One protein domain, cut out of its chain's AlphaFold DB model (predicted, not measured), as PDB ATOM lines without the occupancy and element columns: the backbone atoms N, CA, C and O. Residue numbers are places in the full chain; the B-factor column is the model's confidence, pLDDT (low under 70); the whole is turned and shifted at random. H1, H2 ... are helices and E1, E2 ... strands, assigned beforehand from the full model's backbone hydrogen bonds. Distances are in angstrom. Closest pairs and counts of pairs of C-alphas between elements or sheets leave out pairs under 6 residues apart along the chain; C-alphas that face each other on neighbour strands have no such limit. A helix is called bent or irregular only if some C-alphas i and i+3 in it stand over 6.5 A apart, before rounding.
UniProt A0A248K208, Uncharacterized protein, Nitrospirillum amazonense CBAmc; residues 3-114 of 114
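What this domain is: This is residues 3 to 114 of the 114 residues of an uncharacterized protein of Nitrospirillum amazonense CBAmc (UniProt A0A248K208). Helix H3 lies in the middle of a loose, branching model: H2 and then H1 lead away from it by sharp corners, H4 meets the first part of H3 at another corner and runs off, and a long thin arm leads to the small hairpin of E1 and E2. The second small hairpin, E3 and E4, lies at the base of this arm, where H4 begins. The printed part has 112 residues, with four named helices and four named strands in the order H1, H2, H3, E1, E2, E3, E4, H4; the strands form two antiparallel sheets, E1 - E2 and E3 - E4, and the class is mostly helix. The whole is loose, with a radius of gyration of the C-alphas of 16.6 A, and spans 50 by 36 by 29 A along its three main axes. The last residues, 108 to 114, of which 108 to 112 belong to H4, stick out free.

Where its parts are: H1, residues 3 to 11, begins at C-alpha 3 at (-49.477, -35.194, -45.657) and measures 11.5 A from first to last C-alpha. It is irregular, with C-alphas 8 and 11 lying 7.1 A apart. H2, residues 13 to 26, is 20.0 A long, and so is H3, residues 29 to 42, which starts at C-alpha 29 at (-45.519, -11.997, -53.611). After residues 43 to 68, a stretch with no named element, come E1, residues 69 to 71, and E2, residues 74 to 76. E3 holds residues 85 to 87 and E4 residues 93 to 95. H4, residues 96 to 112, is the longest helix at 24.3 A and ends at C-alpha 112 at (-53.896, -20.849, -69.229).

How they stand to each other: H1 and H2 only just touch, and only at the corner by their link, with 3 pairs of C-alphas within 8 A; the closest are those of Val 7 and Gly 13, 6.3 A apart. H2 and H3 likewise only just touch, and only at the corner, with 3 such pairs; the closest C-alphas are those of Ala 24 and Phe 30, at 5.5 A. Their lines stand at a steep tilt of 45 degrees, opposite ways. H3, with residues 29 to 33 alone, touches H4, with residues 96 to 103 alone; the closest C-alphas are those of Asp 29 and Ala 99, 5.0 A apart. These two helices run opposite ways at a steep tilt of 62 degrees. H2 and H4 are close but not clearly touching, the closest C-alphas being those of Lys 26 and Met 106, at 7.6 A. H1 is apart from H3 and from H4. E1 and E2 are a hairpin, antiparallel at 150 degrees, with N 71 and O 74 within hydrogen-bond range at 2.8 A. E3 and E4 are another antiparallel hairpin, also at 150 degrees, with N 86 and O 94 at 2.8 A and N 94 and O 86 at 2.9 A. Residues 62 to 63 make a short antiparallel pairing with residues 85 to 86 of E3. E3 and H3 are only just apart, their closest C-alphas 8.3 A from each other. Every O i to N i+4 pair is within hydrogen-bond range in H2, H3 and H4, and 4 of 5 are in H1.

The domain as a whole: The C-alphas farthest apart are those of Pro 72 and Arg 114, at 53.2 A. The printed part has no cut and ends at residue 114, the chain's last residue. The link from H3 to E1, 26 residues, is long; the link from E2 to E3 is short, and the other links are tight. The mean pLDDT of the printed part is 74.3, and it is under 70 in residues 3 to 14, 46 to 53, 65 to 82 and 113 to 114.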
ATOM      1  N   ASP A   3     -50.027 -34.842 -44.356       50.12
ATOM      2  CA  ASP A   3     -49.477 -35.194 -45.657       50.12
ATOM      3  C   ASP A   3     -48.415 -34.191 -46.136       50.12
ATOM      4  O   ASP A   3     -47.393 -34.598 -46.678       50.12
ATOM      5  N   TYR A   4     -48.552 -32.898 -45.821       52.34
ATOM      6  CA  TYR A   4     -47.569 -31.878 -46.223       52.34
ATOM      7  C   TYR A   4     -46.202 -32.032 -45.524       52.34
ATOM      8  O   TYR A   4     -45.153 -31.876 -46.145       52.34
ATOM      9  N   TRP A   5     -46.199 -32.396 -44.236       52.53
ATOM     10  CA  TRP A   5     -44.966 -32.499 -43.439       52.53
ATOM     11  C   TRP A   5     -44.131 -33.741 -43.786       52.53
ATOM     12  O   TRP A   5     -42.905 -33.710 -43.735       52.53
ATOM     13  N   HIS A   6     -44.783 -34.832 -44.203       48.25
ATOM     14  CA  HIS A   6     -44.096 -36.041 -44.672       48.25
ATOM     15  C   HIS A   6     -43.397 -35.838 -46.025       48.25
ATOM     16  O   HIS A   6     -42.321 -36.397 -46.249       48.25
ATOM     17  N   VAL A   7     -43.963 -35.015 -46.916       53.91
ATOM     18  CA  VAL A   7     -43.364 -34.734 -48.232       53.91
ATOM     19  C   VAL A   7     -42.088 -33.893 -48.099       53.91
ATOM     20  O   VAL A   7     -41.108 -34.180 -48.793       53.91
ATOM     21  N   GLU A   8     -42.056 -32.920 -47.180       53.75
ATOM     22  CA  GLU A   8     -40.845 -32.137 -46.888       53.75
ATOM     23  C   GLU A   8     -39.725 -32.985 -46.261       53.75
ATOM     24  O   GLU A   8     -38.565 -32.818 -46.638       53.75
ATOM     25  N   CYS A   9     -40.048 -33.919 -45.357       52.97
ATOM     26  CA  CYS A   9     -39.038 -34.652 -44.583       52.97
ATOM     27  C   CYS A   9     -38.511 -35.947 -45.228       52.97
ATOM     28  O   CYS A   9     -37.373 -36.316 -44.944       52.97
ATOM     29  N   CYS A  10     -39.292 -36.666 -46.050       47.25
ATOM     30  CA  CYS A  10     -38.970 -38.074 -46.349       47.25
ATOM     31  C   CYS A  10     -38.749 -38.432 -47.829       47.25
ATOM     32  O   CYS A  10     -38.024 -39.387 -48.090       47.25
ATOM     33  N   VAL A  11     -39.344 -37.724 -48.803       50.47
ATOM     34  CA  VAL A  11     -39.301 -38.171 -50.221       50.47
ATOM     35  C   VAL A  11     -39.092 -37.030 -51.235       50.47
ATOM     36  O   VAL A  11     -38.591 -37.279 -52.328       50.47
ATOM     37  N   GLY A  12     -39.414 -35.771 -50.897       51.50
ATOM     38  CA  GLY A  12     -39.483 -34.679 -51.882       51.50
ATOM     39  C   GLY A  12     -38.974 -33.308 -51.431       51.50
ATOM     40  O   GLY A  12     -39.161 -32.342 -52.169       51.50
ATOM     41  N   GLY A  13     -38.321 -33.188 -50.270       54.19
ATOM     42  CA  GLY A  13     -37.896 -31.893 -49.713       54.19
ATOM     43  C   GLY A  13     -37.043 -31.033 -50.660       54.19
ATOM     44  O   GLY A  13     -37.223 -29.817 -50.722       54.19
ATOM     45  N   GLN A  14     -36.176 -31.649 -51.474       58.28
ATOM     46  CA  GLN A  14     -35.403 -30.924 -52.496       58.28
ATOM     47  C   GLN A  14     -36.274 -30.450 -53.670       58.28
ATOM     48  O   GLN A  14     -36.116 -29.320 -54.132       58.28
ATOM     49  N   THR A  15     -37.221 -31.274 -54.120       71.00
ATOM     50  CA  THR A  15     -38.145 -30.956 -55.221       71.00
ATOM     51  C   THR A  15     -39.108 -29.836 -54.836       71.00
ATOM     52  O   THR A  15     -39.351 -28.931 -55.628       71.00
ATOM     53  N   LEU A  16     -39.609 -29.852 -53.600       74.44
ATOM     54  CA  LEU A  16     -40.551 -28.860 -53.085       74.44
ATOM     55  C   LEU A  16     -39.852 -27.516 -52.820       74.44
ATOM     56  O   LEU A  16     -40.328 -26.473 -53.256       74.44
ATOM     57  N   SER A  17     -38.663 -27.540 -52.209       75.19
ATOM     58  CA  SER A  17     -37.824 -26.342 -52.051       75.19
ATOM     59  C   SER A  17     -37.477 -25.711 -53.403       75.19
ATOM     60  O   SER A  17     -37.548 -24.490 -53.551       75.19
ATOM     61  N   LYS A  18     -37.168 -26.530 -54.419       80.69
ATOM     62  CA  LYS A  18     -36.922 -26.064 -55.789       80.69
ATOM     63  C   LYS A  18     -38.173 -25.442 -56.416       80.69
ATOM     64  O   LYS A  18     -38.083 -24.333 -56.928       80.69
ATOM     65  N   LEU A  19     -39.332 -26.090 -56.298       83.38
ATOM     66  CA  LEU A  19     -40.606 -25.550 -56.783       83.38
ATOM     67  C   LEU A  19     -40.944 -24.209 -56.115       83.38
ATOM     68  O   LEU A  19     -41.333 -23.262 -56.788       83.38
ATOM     69  N   HIS A  20     -40.745 -24.095 -54.802       84.50
ATOM     70  CA  HIS A  20     -40.934 -22.835 -54.088       84.50
ATOM     71  C   HIS A  20     -39.988 -21.733 -54.570       84.50
ATOM     72  O   HIS A  20     -40.409 -20.582 -54.609       84.50
ATOM     73  N   LYS A  21     -38.738 -22.055 -54.938       83.50
ATOM     74  CA  LYS A  21     -37.832 -21.082 -55.576       83.50
ATOM     75  C   LYS A  21     -38.374 -20.644 -56.925       83.50
ATOM     76  O   LYS A  21     -38.542 -19.455 -57.131       83.50
ATOM     77  N   GLU A  22     -38.724 -21.591 -57.790       85.94
ATOM     78  CA  GLU A  22     -39.227 -21.300 -59.136       85.94
ATOM     79  C   GLU A  22     -40.503 -20.447 -59.115       85.94
ATOM     80  O   GLU A  22     -40.615 -19.484 -59.871       85.94
ATOM     81  N   LEU A  23     -41.456 -20.759 -58.232       86.81
ATOM     82  CA  LEU A  23     -42.677 -19.963 -58.065       86.81
ATOM     83  C   LEU A  23     -42.371 -18.572 -57.522       86.81
ATOM     84  O   LEU A  23     -42.929 -17.585 -57.989       86.81
ATOM     85  N   ALA A  24     -41.447 -18.485 -56.573       86.81
ATOM     86  CA  ALA A  24     -41.058 -17.216 -55.999       86.81
ATOM     87  C   ALA A  24     -40.231 -16.328 -56.942       86.81
ATOM     88  O   ALA A  24     -40.243 -15.109 -56.799       86.81
ATOM     89  N   ASP A  25     -39.501 -16.925 -57.882       86.69
ATOM     90  CA  ASP A  25     -38.782 -16.202 -58.931       86.69
ATOM     91  C   ASP A  25     -39.750 -15.690 -60.011       86.69
ATOM     92  O   ASP A  25     -39.499 -14.656 -60.622       86.69
ATOM     93  N   LYS A  26     -40.886 -16.374 -60.217       87.31
ATOM     94  CA  LYS A  26     -41.979 -15.910 -61.090       87.31
ATOM     95  C   LYS A  26     -42.838 -14.825 -60.445       87.31
ATOM     96  O   LYS A  26     -43.272 -13.910 -61.137       87.31
ATOM     97  N   CYS A  27     -43.108 -14.938 -59.147       88.94
ATOM     98  CA  CYS A  27     -43.923 -13.993 -58.393       88.94
ATOM     99  C   CYS A  27     -43.317 -13.791 -56.993       88.94
ATOM    100  O   CYS A  27     -43.445 -14.676 -56.142       88.94
ATOM    101  N   PRO A  28     -42.668 -12.644 -56.725       87.00
ATOM    102  CA  PRO A  28     -42.111 -12.339 -55.407       87.00
ATOM    103  C   PRO A  28     -43.152 -12.413 -54.280       87.00
ATOM    104  O   PRO A  28     -42.846 -12.940 -53.208       87.00
ATOM    105  N   ASP A  29     -44.392 -12.003 -54.557       88.44
ATOM    106  CA  ASP A  29     -45.519 -11.997 -53.611       88.44
ATOM    107  C   ASP A  29     -45.898 -13.404 -53.119       88.44
ATOM    108  O   ASP A  29     -46.405 -13.574 -52.008       88.44
ATOM    109  N   PHE A  30     -45.562 -14.452 -53.881       88.31
ATOM    110  CA  PHE A  30     -45.719 -15.836 -53.429       88.31
ATOM    111  C   PHE A  30     -44.888 -16.120 -52.166       88.31
ATOM    112  O   PHE A  30     -45.310 -16.897 -51.302       88.31
ATOM    113  N   ARG A  31     -43.712 -15.482 -52.020       87.25
ATOM    114  CA  ARG A  31     -42.876 -15.614 -50.811       87.25
ATOM    115  C   ARG A  31     -43.617 -15.095 -49.586       87.25
ATOM    116  O   ARG A  31     -43.583 -15.761 -48.551       87.25
ATOM    117  N   LEU A  32     -44.308 -13.964 -49.731       86.88
ATOM    118  CA  LEU A  32     -45.079 -13.350 -48.660       86.88
ATOM    119  C   LEU A  32     -46.213 -14.267 -48.205       86.88
ATOM    120  O   LEU A  32     -46.301 -14.579 -47.022       86.88
ATOM    121  N   ILE A  33     -47.028 -14.774 -49.136       89.00
ATOM    122  CA  ILE A  33     -48.157 -15.662 -48.805       89.00
ATOM    123  C   ILE A  33     -47.676 -16.922 -48.090       89.00
ATOM    124  O   ILE A  33     -48.256 -17.328 -47.082       89.00
ATOM    125  N   ARG A  34     -46.594 -17.535 -48.582       87.12
ATOM    126  CA  ARG A  34     -45.993 -18.710 -47.943       87.12
ATOM    127  C   ARG A  34     -45.561 -18.400 -46.512       87.12
ATOM    128  O   ARG A  34     -45.800 -19.205 -45.616       87.12
ATOM    129  N   ASP A  35     -44.907 -17.264 -46.297       84.56
ATOM    130  CA  ASP A  35     -44.420 -16.884 -44.976       84.56
ATOM    131  C   ASP A  35     -45.566 -16.529 -44.024       84.56
ATOM    132  O   ASP A  35     -45.522 -16.948 -42.872       84.56
ATOM    133  N   VAL A  36     -46.628 -15.874 -44.501       86.12
ATOM    134  CA  VAL A  36     -47.859 -15.624 -43.729       86.12
ATOM    135  C   VAL A  36     -48.543 -16.935 -43.342       86.12
ATOM    136  O   VAL A  36     -48.953 -17.094 -42.191       86.12
ATOM    137  N   ALA A  37     -48.638 -17.895 -44.264       85.25
ATOM    138  CA  ALA A  37     -49.240 -19.202 -44.003       85.25
ATOM    139  C   ALA A  37     -48.418 -20.011 -42.986       85.25
ATOM    140  O   ALA A  37     -48.967 -20.548 -42.021       85.25
ATOM    141  N   ASP A  38     -47.095 -20.053 -43.162       81.31
ATOM    142  CA  ASP A  38     -46.187 -20.694 -42.213       81.31
ATOM    143  C   ASP A  38     -46.261 -20.003 -40.838       81.31
ATOM    144  O   ASP A  38     -46.316 -20.687 -39.816       81.31
ATOM    145  N   ALA A  39     -46.269 -18.664 -40.789       82.88
ATOM    146  CA  ALA A  39     -46.308 -17.900 -39.542       82.88
ATOM    147  C   ALA A  39     -47.629 -18.129 -38.809       82.88
ATOM    148  O   ALA A  39     -47.622 -18.437 -37.624       82.88
ATOM    149  N   SER A  40     -48.754 -18.090 -39.523       82.12
ATOM    150  CA  SER A  40     -50.081 -18.378 -38.966       82.12
ATOM    151  C   SER A  40     -50.183 -19.798 -38.407       82.12
ATOM    152  O   SER A  40     -50.843 -20.026 -37.398       82.12
ATOM    153  N   LYS A  41     -49.507 -20.771 -39.032       79.31
ATOM    154  CA  LYS A  41     -49.485 -22.163 -38.563       79.31
ATOM    155  C   LYS A  41     -48.579 -22.369 -37.346       79.31
ATOM    156  O   LYS A  41     -48.900 -23.181 -36.481       79.31
ATOM    157  N   HIS A  42     -47.426 -21.703 -37.307       76.75
ATOM    158  CA  HIS A  42     -46.364 -21.974 -36.333       76.75
ATOM    159  C   HIS A  42     -46.214 -20.900 -35.245       76.75
ATOM    160  O   HIS A  42     -45.414 -21.090 -34.330       76.75
ATOM    161  N   ALA A  43     -46.968 -19.803 -35.329       71.38
ATOM    162  CA  ALA A  43     -46.865 -18.561 -34.554       71.38
ATOM    163  C   ALA A  43     -45.516 -17.829 -34.693       71.38
ATOM    164  O   ALA A  43     -45.478 -16.621 -34.892       71.38
ATOM    165  N   LYS A  44     -44.390 -18.545 -34.643       76.38
ATOM    166  CA  LYS A  44     -43.041 -18.018 -34.867       76.38
ATOM    167  C   LYS A  44     -42.286 -18.874 -35.865       76.38
ATOM    168  O   LYS A  44     -42.290 -20.104 -35.801       76.38
ATOM    169  N   LEU A  45     -41.587 -18.212 -36.775       71.06
ATOM    170  CA  LEU A  45     -40.768 -18.854 -37.788       71.06
ATOM    171  C   LEU A  45     -39.332 -18.958 -37.288       71.06
ATOM    172  O   LEU A  45     -38.594 -17.979 -37.239       71.06
ATOM    173  N   LEU A  46     -38.914 -20.175 -36.934       65.94
ATOM    174  CA  LEU A  46     -37.515 -20.446 -36.613       65.94
ATOM    175  C   LEU A  46     -36.665 -20.312 -37.887       65.94
ATOM    176  O   LEU A  46     -36.814 -21.084 -38.837       65.94
ATOM    177  N   LEU A  47     -35.746 -19.344 -37.890       62.09
ATOM    178  CA  LEU A  47     -34.796 -19.082 -38.985       62.09
ATOM    179  C   LEU A  47     -33.758 -20.204 -39.175       62.09
ATOM    180  O   LEU A  47     -33.052 -20.229 -40.177       62.09
ATOM    181  N   GLN A  48     -33.660 -21.144 -38.231       50.12
ATOM    182  CA  GLN A  48     -32.537 -22.078 -38.128       50.12
ATOM    183  C   GLN A  48     -32.475 -23.172 -39.208       50.12
ATOM    184  O   GLN A  48     -31.448 -23.833 -39.303       50.12
ATOM    185  N   HIS A  49     -33.518 -23.381 -40.026       49.75
ATOM    186  CA  HIS A  49     -33.586 -24.577 -40.884       49.75
ATOM    187  C   HIS A  49     -34.076 -24.395 -42.330       49.75
ATOM    188  O   HIS A  49     -34.264 -25.401 -43.014       49.75
ATOM    189  N   LYS A  50     -34.273 -23.172 -42.853       54.88
ATOM    190  CA  LYS A  50     -34.796 -23.006 -44.228       54.88
ATOM    191  C   LYS A  50     -33.808 -22.343 -45.191       54.88
ATOM    192  O   LYS A  50     -33.345 -21.233 -44.985       54.88
ATOM    193  N   THR A  51     -33.580 -23.020 -46.316       57.84
ATOM    194  CA  THR A  51     -32.810 -22.606 -47.510       57.84
ATOM    195  C   THR A  51     -33.393 -21.418 -48.291       57.84
ATOM    196  O   THR A  51     -32.954 -21.151 -49.413       57.84
ATOM    197  N   LEU A  52     -34.417 -20.746 -47.763       64.44
ATOM    198  CA  LEU A  52     -35.177 -19.712 -48.462       64.44
ATOM    199  C   LEU A  52     -35.235 -18.439 -47.615       64.44
ATOM    200  O   LEU A  52     -35.561 -18.542 -46.430       64.44
ATOM    201  N   PRO A  53     -34.962 -17.261 -48.208       68.62
ATOM    202  CA  PRO A  53     -35.125 -15.996 -47.511       68.62
ATOM    203  C   PRO A  53     -36.589 -15.822 -47.094       68.62
ATOM    204  O   PRO A  53     -37.510 -16.208 -47.830       68.62
ATOM    205  N   ARG A  54     -36.766 -15.292 -45.883       74.62
ATOM    206  CA  ARG A  54     -38.048 -15.073 -45.217       74.62
ATOM    207  C   ARG A  54     -38.292 -13.580 -45.060       74.62
ATOM    208  O   ARG A  54     -37.406 -12.880 -44.568       74.62
ATOM    209  N   SER A  55     -39.487 -13.125 -45.412       78.69
ATOM    210  CA  SER A  55     -39.886 -11.721 -45.245       78.69
ATOM    211  C   SER A  55     -40.547 -11.460 -43.883       78.69
ATOM    212  O   SER A  55     -40.623 -10.312 -43.452       78.69
ATOM    213  N   LEU A  56     -40.956 -12.527 -43.179       78.94
ATOM    214  CA  LEU A  56     -41.599 -12.491 -41.860       78.94
ATOM    215  C   LEU A  56     -40.921 -13.420 -40.855       78.94
ATOM    216  O   LEU A  56     -40.309 -14.427 -41.222       78.94
ATOM    217  N   SER A  57     -41.064 -13.088 -39.576       78.88
ATOM    218  CA  SER A  57     -40.507 -13.830 -38.442       78.88
ATOM    219  C   SER A  57     -41.571 -14.321 -37.449       78.88
ATOM    220  O   SER A  57     -41.392 -15.382 -36.848       78.88
ATOM    221  N   SER A  58     -42.692 -13.610 -37.310       78.88
ATOM    222  CA  SER A  58     -43.791 -13.926 -36.386       78.88
ATOM    223  C   SER A  58     -45.157 -13.692 -37.033       78.88
ATOM    224  O   SER A  58     -45.288 -12.861 -37.929       78.88
ATOM    225  N   SER A  59     -46.188 -14.383 -36.545       82.12
ATOM    226  CA  SER A  59     -47.585 -14.097 -36.897       82.12
ATOM    227  C   SER A  59     -48.050 -12.735 -36.392       82.12
ATOM    228  O   SER A  59     -48.960 -12.165 -36.977       82.12
ATOM    229  N   ASP A  60     -47.410 -12.190 -35.353       82.12
ATOM    230  CA  ASP A  60     -47.750 -10.876 -34.781       82.12
ATOM    231  C   ASP A  60     -47.551  -9.723 -35.782       82.12
ATOM    232  O   ASP A  60     -48.111  -8.645 -35.620       82.12
ATOM    233  N   GLN A  61     -46.758  -9.959 -36.830       83.00
ATOM    234  CA  GLN A  61     -46.529  -9.018 -37.929       83.00
ATOM    235  C   GLN A  61     -47.711  -8.944 -38.909       83.00
ATOM    236  O   GLN A  61     -47.747  -8.064 -39.768       83.00
ATOM    237  N   VAL A  62     -48.667  -9.870 -38.812       83.94
ATOM    238  CA  VAL A  62     -49.898  -9.877 -39.603       83.94
ATOM    239  C   VAL A  62     -50.969  -9.178 -38.781       83.94
ATOM    240  O   VAL A  62     -51.478  -9.719 -37.801       83.94
ATOM    241  N   THR A  63     -51.293  -7.952 -39.171       82.19
ATOM    242  CA  THR A  63     -52.169  -7.066 -38.408       82.19
ATOM    243  C   THR A  63     -53.388  -6.667 -39.223       82.19
ATOM    244  O   THR A  63     -53.391  -6.667 -40.453       82.19
ATOM    245  N   ILE A  64     -54.451  -6.332 -38.509       75.50
ATOM    246  CA  ILE A  64     -55.628  -5.679 -39.064       75.50
ATOM    247  C   ILE A  64     -55.599  -4.255 -38.506       75.50
ATOM    248  O   ILE A  64     -55.334  -4.108 -37.309       75.50
ATOM    249  N   PRO A  65     -55.824  -3.208 -39.319       65.94
ATOM    250  CA  PRO A  65     -55.901  -1.847 -38.816       65.94
ATOM    251  C   PRO A  65     -56.938  -1.770 -37.694       65.94
ATOM    252  O   PRO A  65     -58.042  -2.311 -37.809       65.94
ATOM    253  N   GLU A  66     -56.564  -1.112 -36.594       60.78
ATOM    254  CA  GLU A  66     -57.479  -0.874 -35.483       60.78
ATOM    255  C   GLU A  66     -58.671  -0.070 -36.005       60.78
ATOM    256  O   GLU A  66     -58.523   1.029 -36.543       60.78
ATOM    257  N   GLY A  67     -59.863  -0.658 -35.924       58.00
ATOM    258  CA  GLY A  67     -61.059   0.001 -36.417       58.00
ATOM    259  C   GLY A  67     -61.455   1.206 -35.568       58.00
ATOM    260  O   GLY A  67     -61.105   1.304 -34.395       58.00
ATOM    261  N   LEU A  68     -62.236   2.112 -36.162       55.94
ATOM    262  CA  LEU A  68     -62.674   3.360 -35.522       55.94
ATOM    263  C   LEU A  68     -63.541   3.166 -34.264       55.94
ATOM    264  O   LEU A  68     -63.759   4.126 -33.526       55.94
ATOM    265  N   PHE A  69     -64.081   1.965 -34.037       53.41
ATOM    266  CA  PHE A  69     -64.973   1.674 -32.922       53.41
ATOM    267  C   PHE A  69     -64.322   0.741 -31.905       53.41
ATOM    268  O   PHE A  69     -63.981  -0.397 -32.223       53.41
ATOM    269  N   THR A  70     -64.256   1.189 -30.652       51.97
ATOM    270  CA  THR A  70     -63.875   0.358 -29.504       51.97
ATOM    271  C   THR A  70     -65.132  -0.148 -28.803       51.97
ATOM    272  O   THR A  70     -65.869   0.626 -28.191       51.97
ATOM    273  N   ALA A  71     -65.382  -1.451 -28.875       56.12
ATOM    274  CA  ALA A  71     -66.361  -2.147 -28.048       56.12
ATOM    275  C   ALA A  71     -65.653  -2.806 -26.846       56.12
ATOM    276  O   ALA A  71     -64.457  -3.091 -26.914       56.12
ATOM    277  N   PRO A  72     -66.365  -3.132 -25.749       55.56
ATOM    278  CA  PRO A  72     -65.779  -3.831 -24.595       55.56
ATOM    279  C   PRO A  72     -65.227  -5.236 -24.911       55.56
ATOM    280  O   PRO A  72     -64.616  -5.859 -24.049       55.56
ATOM    281  N   PHE A  73     -65.419  -5.732 -26.139       64.81
ATOM    282  CA  PHE A  73     -64.905  -7.012 -26.634       64.81
ATOM    283  C   PHE A  73     -63.801  -6.856 -27.697       64.81
ATOM    284  O   PHE A  73     -63.362  -7.857 -28.257       64.81
ATOM    285  N   GLY A  74     -63.367  -5.626 -28.004       59.19
ATOM    286  CA  GLY A  74     -62.318  -5.346 -28.988       59.19
ATOM    287  C   GLY A  74     -62.592  -4.118 -29.859       59.19
ATOM    288  O   GLY A  74     -63.662  -3.510 -29.805       59.19
ATOM    289  N   THR A  75     -61.608  -3.754 -30.674       58.16
ATOM    290  CA  THR A  75     -61.695  -2.689 -31.682       58.16
ATOM    291  C   THR A  75     -62.106  -3.270 -33.035       58.16
ATOM    292  O   THR A  75     -61.560  -4.291 -33.453       58.16
ATOM    293  N   GLY A  76     -63.052  -2.642 -33.735       55.94
ATOM    294  CA  GLY A  76     -63.575  -3.128 -35.016       55.94
ATOM    295  C   GLY A  76     -63.945  -2.004 -35.980       55.94
ATOM    296  O   GLY A  76     -64.215  -0.873 -35.577       55.94
ATOM    297  N   VAL A  77     -63.918  -2.309 -37.279       57.31
ATOM    298  CA  VAL A  77     -64.306  -1.379 -38.349       57.31
ATOM    299  C   VAL A  77     -65.793  -1.585 -38.650       57.31
ATOM    300  O   VAL A  77     -66.239  -2.719 -38.826       57.31
ATOM    301  N   PHE A  78     -66.590  -0.513 -38.668       49.25
ATOM    302  CA  PHE A  78     -68.026  -0.606 -38.940       49.25
ATOM    303  C   PHE A  78     -68.257  -0.528 -40.454       49.25
ATOM    304  O   PHE A  78     -68.029   0.513 -41.056       49.25
ATOM    305  N   ALA A  79     -68.712  -1.630 -41.055       52.69
ATOM    306  CA  ALA A  79     -69.094  -1.732 -42.472       52.69
ATOM    307  C   ALA A  79     -67.983  -1.534 -43.533       52.69
ATOM    308  O   ALA A  79     -68.302  -1.473 -44.719       52.69
ATOM    309  N   GLU A  80     -66.701  -1.526 -43.154       54.22
ATOM    310  CA  GLU A  80     -65.571  -1.552 -44.096       54.22
ATOM    311  C   GLU A  80     -64.807  -2.879 -44.000       54.22
ATOM    312  O   GLU A  80     -64.656  -3.456 -42.920       54.22
ATOM    313  N   ALA A  81     -64.347  -3.389 -45.147       58.75
ATOM    314  CA  ALA A  81     -63.528  -4.593 -45.202       58.75
ATOM    315  C   ALA A  81     -62.193  -4.312 -44.506       58.75
ATOM    316  O   ALA A  81     -61.418  -3.473 -44.958       58.75
ATOM    317  N   ALA A  82     -61.937  -4.997 -43.394       65.38
ATOM    318  CA  ALA A  82     -60.708  -4.815 -42.645       65.38
ATOM    319  C   ALA A  82     -59.522  -5.334 -43.481       65.38
ATOM    320  O   ALA A  82     -59.387  -6.538 -43.709       65.38
ATOM    321  N   GLU A  83     -58.704  -4.418 -44.004       73.38
ATOM    322  CA  GLU A  83     -57.581  -4.754 -44.879       73.38
ATOM    323  C   GLU A  83     -56.426  -5.339 -44.062       73.38
ATOM    324  O   GLU A  83     -55.839  -4.670 -43.216       73.38
ATOM    325  N   ILE A  84     -56.083  -6.602 -44.310       82.75
ATOM    326  CA  ILE A  84     -54.977  -7.256 -43.604       82.75
ATOM    327  C   ILE A  84     -53.657  -6.676 -44.112       82.75
ATOM    328  O   ILE A  84     -53.330  -6.786 -45.297       82.75
ATOM    329  N   THR A  85     -52.890  -6.098 -43.193       85.06
ATOM    330  CA  THR A  85     -51.576  -5.513 -43.450       85.06
ATOM    331  C   THR A  85     -50.494  -6.379 -42.827       85.06
ATOM    332  O   THR A  85     -50.614  -6.851 -41.696       85.06
ATOM    333  N   VAL A  86     -49.413  -6.581 -43.565       86.19
ATOM    334  CA  VAL A  86     -48.279  -7.401 -43.157       86.19
ATOM    335  C   VAL A  86     -47.054  -6.504 -43.015       86.19
ATOM    336  O   VAL A  86     -46.663  -5.843 -43.972       86.19
ATOM    337  N   GLU A  87     -46.458  -6.465 -41.825       88.56
ATOM    338  CA  GLU A  87     -45.232  -5.705 -41.561       88.56
ATOM    339  C   GLU A  87     -44.001  -6.598 -41.739       88.56
ATOM    340  O   GLU A  87     -43.748  -7.518 -40.960       88.56
ATOM    341  N   LEU A  88     -43.229  -6.339 -42.786       85.19
ATOM    342  CA  LEU A  88     -42.011  -7.065 -43.111       85.19
ATOM    343  C   LEU A  88     -40.893  -6.780 -42.102       85.19
ATOM    344  O   LEU A  88     -40.897  -5.789 -41.375       85.19
ATOM    345  N   ASN A  89     -39.879  -7.647 -42.083       83.94
ATOM    346  CA  ASN A  89     -38.728  -7.502 -41.182       83.94
ATOM    347  C   ASN A  89     -37.890  -6.226 -41.422       83.94
ATOM    348  O   ASN A  89     -37.107  -5.850 -40.553       83.94
ATOM    349  N   ASP A  90     -38.010  -5.586 -42.586       84.00
ATOM    350  CA  ASP A  90     -37.366  -4.307 -42.914       84.00
ATOM    351  C   ASP A  90     -38.212  -3.082 -42.507       84.00
ATOM    352  O   ASP A  90     -37.779  -1.946 -42.696       84.00
ATOM    353  N   GLY A  91     -39.395  -3.304 -41.920       81.88
ATOM    354  CA  GLY A  91     -40.352  -2.270 -41.521       81.88
ATOM    355  C   GLY A  91     -41.323  -1.851 -42.629       81.88
ATOM    356  O   GLY A  91     -42.179  -0.995 -42.395       81.88
ATOM    357  N   THR A  92     -41.224  -2.432 -43.828       86.25
ATOM    358  CA  THR A  92     -42.162  -2.169 -44.927       86.25
ATOM    359  C   THR A  92     -43.523  -2.794 -44.621       86.25
ATOM    360  O   THR A  92     -43.604  -3.908 -44.108       86.25
ATOM    361  N   LYS A  93     -44.613  -2.091 -44.946       86.62
ATOM    362  CA  LYS A  93     -45.983  -2.599 -44.789       86.62
ATOM    363  C   LYS A  93     -46.572  -2.948 -46.144       86.62
ATOM    364  O   LYS A  93     -46.632  -2.092 -47.023       86.62
ATOM    365  N   GLU A  94     -47.036  -4.180 -46.285       86.62
ATOM    366  CA  GLU A  94     -47.632  -4.688 -47.517       86.62
ATOM    367  C   GLU A  94     -49.079  -5.131 -47.295       86.62
ATOM    368  O   GLU A  94     -49.441  -5.665 -46.243       86.62
ATOM    369  N   SER A  95     -49.916  -4.902 -48.305       86.94
ATOM    370  CA  SER A  95     -51.311  -5.336 -48.305       86.94
ATOM    371  C   SER A  95     -51.399  -6.806 -48.707       86.94
ATOM    372  O   SER A  95     -51.003  -7.192 -49.812       86.94
ATOM    373  N   LEU A  96     -51.957  -7.646 -47.830       86.62
ATOM    374  CA  LEU A  96     -52.050  -9.082 -48.095       86.62
ATOM    375  C   LEU A  96     -52.952  -9.383 -49.299       86.62
ATOM    376  O   LEU A  96     -52.690 -10.326 -50.045       86.62
ATOM    377  N   ILE A  97     -54.000  -8.581 -49.520       88.00
ATOM    378  CA  ILE A  97     -54.926  -8.802 -50.636       88.00
ATOM    379  C   ILE A  97     -54.249  -8.554 -51.989       88.00
ATOM    380  O   ILE A  97     -54.517  -9.280 -52.946       88.00
ATOM    381  N   GLN A  98     -53.324  -7.592 -52.066       87.75
ATOM    382  CA  GLN A  98     -52.543  -7.350 -53.281       87.75
ATOM    383  C   GLN A  98     -51.660  -8.557 -53.602       87.75
ATOM    384  O   GLN A  98     -51.730  -9.079 -54.714       87.75
ATOM    385  N   ALA A  99     -50.941  -9.079 -52.605       89.06
ATOM    386  CA  ALA A  99     -50.099 -10.260 -52.774       89.06
ATOM    387  C   ALA A  99     -50.901 -11.502 -53.209       89.06
ATOM    388  O   ALA A  99     -50.463 -12.259 -54.084       89.06
ATOM    389  N   ILE A 100     -52.100 -11.698 -52.639       89.81
ATOM    390  CA  ILE A 100     -53.029 -12.772 -53.031       89.81
ATOM    391  C   ILE A 100     -53.419 -12.638 -54.501       89.81
ATOM    392  O   ILE A 100     -53.277 -13.602 -55.251       89.81
ATOM    393  N   ASN A 101     -53.863 -11.456 -54.925       92.12
ATOM    394  CA  ASN A 101     -54.288 -11.224 -56.303       92.12
ATOM    395  C   ASN A 101     -53.140 -11.427 -57.301       92.12
ATOM    396  O   ASN A 101     -53.336 -12.093 -58.319       92.12
ATOM    397  N   SER A 102     -51.934 -10.939 -56.995       91.00
ATOM    398  CA  SER A 102     -50.736 -11.183 -57.809       91.00
ATOM    399  C   SER A 102     -50.441 -12.675 -57.957       91.00
ATOM    400  O   SER A 102     -50.177 -13.169 -59.055       91.00
ATOM    401  N   THR A 103     -50.526 -13.418 -56.852       91.19
ATOM    402  CA  THR A 103     -50.245 -14.856 -56.846       91.19
ATOM    403  C   THR A 103     -51.312 -15.639 -57.608       91.19
ATOM    404  O   THR A 103     -50.975 -16.557 -58.355       91.19
ATOM    405  N   LEU A 104     -52.590 -15.273 -57.475       91.62
ATOM    406  CA  LEU A 104     -53.678 -15.862 -58.262       91.62
ATOM    407  C   LEU A 104     -53.491 -15.592 -59.759       91.62
ATOM    408  O   LEU A 104     -53.545 -16.532 -60.546       91.62
ATOM    409  N   GLY A 105     -53.150 -14.360 -60.147       91.25
ATOM    410  CA  GLY A 105     -52.870 -14.021 -61.545       91.25
ATOM    411  C   GLY A 105     -51.693 -14.810 -62.135       91.25
ATOM    412  O   GLY A 105     -51.736 -15.231 -63.296       91.25
ATOM    413  N   MET A 106     -50.657 -15.083 -61.333       92.62
ATOM    414  CA  MET A 106     -49.576 -15.995 -61.725       92.62
ATOM    415  C   MET A 106     -50.111 -17.412 -61.979       92.62
ATOM    416  O   MET A 106     -49.760 -18.018 -62.994       92.62
ATOM    417  N   TRP A 107     -50.942 -17.954 -61.084       90.88
ATOM    418  CA  TRP A 107     -51.525 -19.288 -61.254       90.88
ATOM    419  C   TRP A 107     -52.412 -19.379 -62.492       90.88
ATOM    420  O   TRP A 107     -52.246 -20.320 -63.269       90.88
ATOM    421  N   ASP A 108     -53.272 -18.390 -62.721       92.12
ATOM    422  CA  ASP A 108     -54.115 -18.318 -63.916       92.12
ATOM    423  C   ASP A 108     -53.263 -18.306 -65.187       92.12
ATOM    424  O   ASP A 108     -53.541 -19.046 -66.128       92.12
ATOM    425  N   SER A 109     -52.157 -17.557 -65.191       90.31
ATOM    426  CA  SER A 109     -51.222 -17.515 -66.322       90.31
ATOM    427  C   SER A 109     -50.537 -18.864 -66.571       90.31
ATOM    428  O   SER A 109     -50.368 -19.275 -67.716       90.31
ATOM    429  N   ILE A 110     -50.147 -19.580 -65.511       87.88
ATOM    430  CA  ILE A 110     -49.538 -20.915 -65.619       87.88
ATOM    431  C   ILE A 110     -50.554 -21.939 -66.139       87.88
ATOM    432  O   ILE A 110     -50.194 -22.806 -66.936       87.88
ATOM    433  N   LEU A 111     -51.804 -21.858 -65.682       87.62
ATOM    434  CA  LEU A 111     -52.870 -22.784 -66.059       87.62
ATOM    435  C   LEU A 111     -53.413 -22.510 -67.464       87.62
ATOM    436  O   LEU A 111     -53.732 -23.464 -68.166       87.62
ATOM    437  N   ALA A 112     -53.472 -21.247 -67.888       86.31
ATOM    438  CA  ALA A 112     -53.896 -20.849 -69.229       86.31
ATOM    439  C   ALA A 112     -52.829 -21.104 -70.309       86.31
ATOM    440  O   ALA A 112     -53.155 -21.145 -71.491       86.31
ATOM    441  N   ALA A 113     -51.560 -21.278 -69.924       68.88
ATOM    442  CA  ALA A 113     -50.462 -21.611 -70.835       68.88
ATOM    443  C   ALA A 113     -50.358 -23.118 -71.171       68.88
ATOM    444  O   ALA A 113     -49.365 -23.540 -71.769       68.88
ATOM    445  N   ARG A 114     -51.344 -23.926 -70.761       50.00
ATOM    446  CA  ARG A 114     -51.495 -25.349 -71.109       50.00
ATOM    447  C   ARG A 114     -52.506 -25.543 -72.227       50.00
ATOM    448  O   ARG A 114     -52.265 -26.474 -73.024       50.00
TER     449      ARG A 114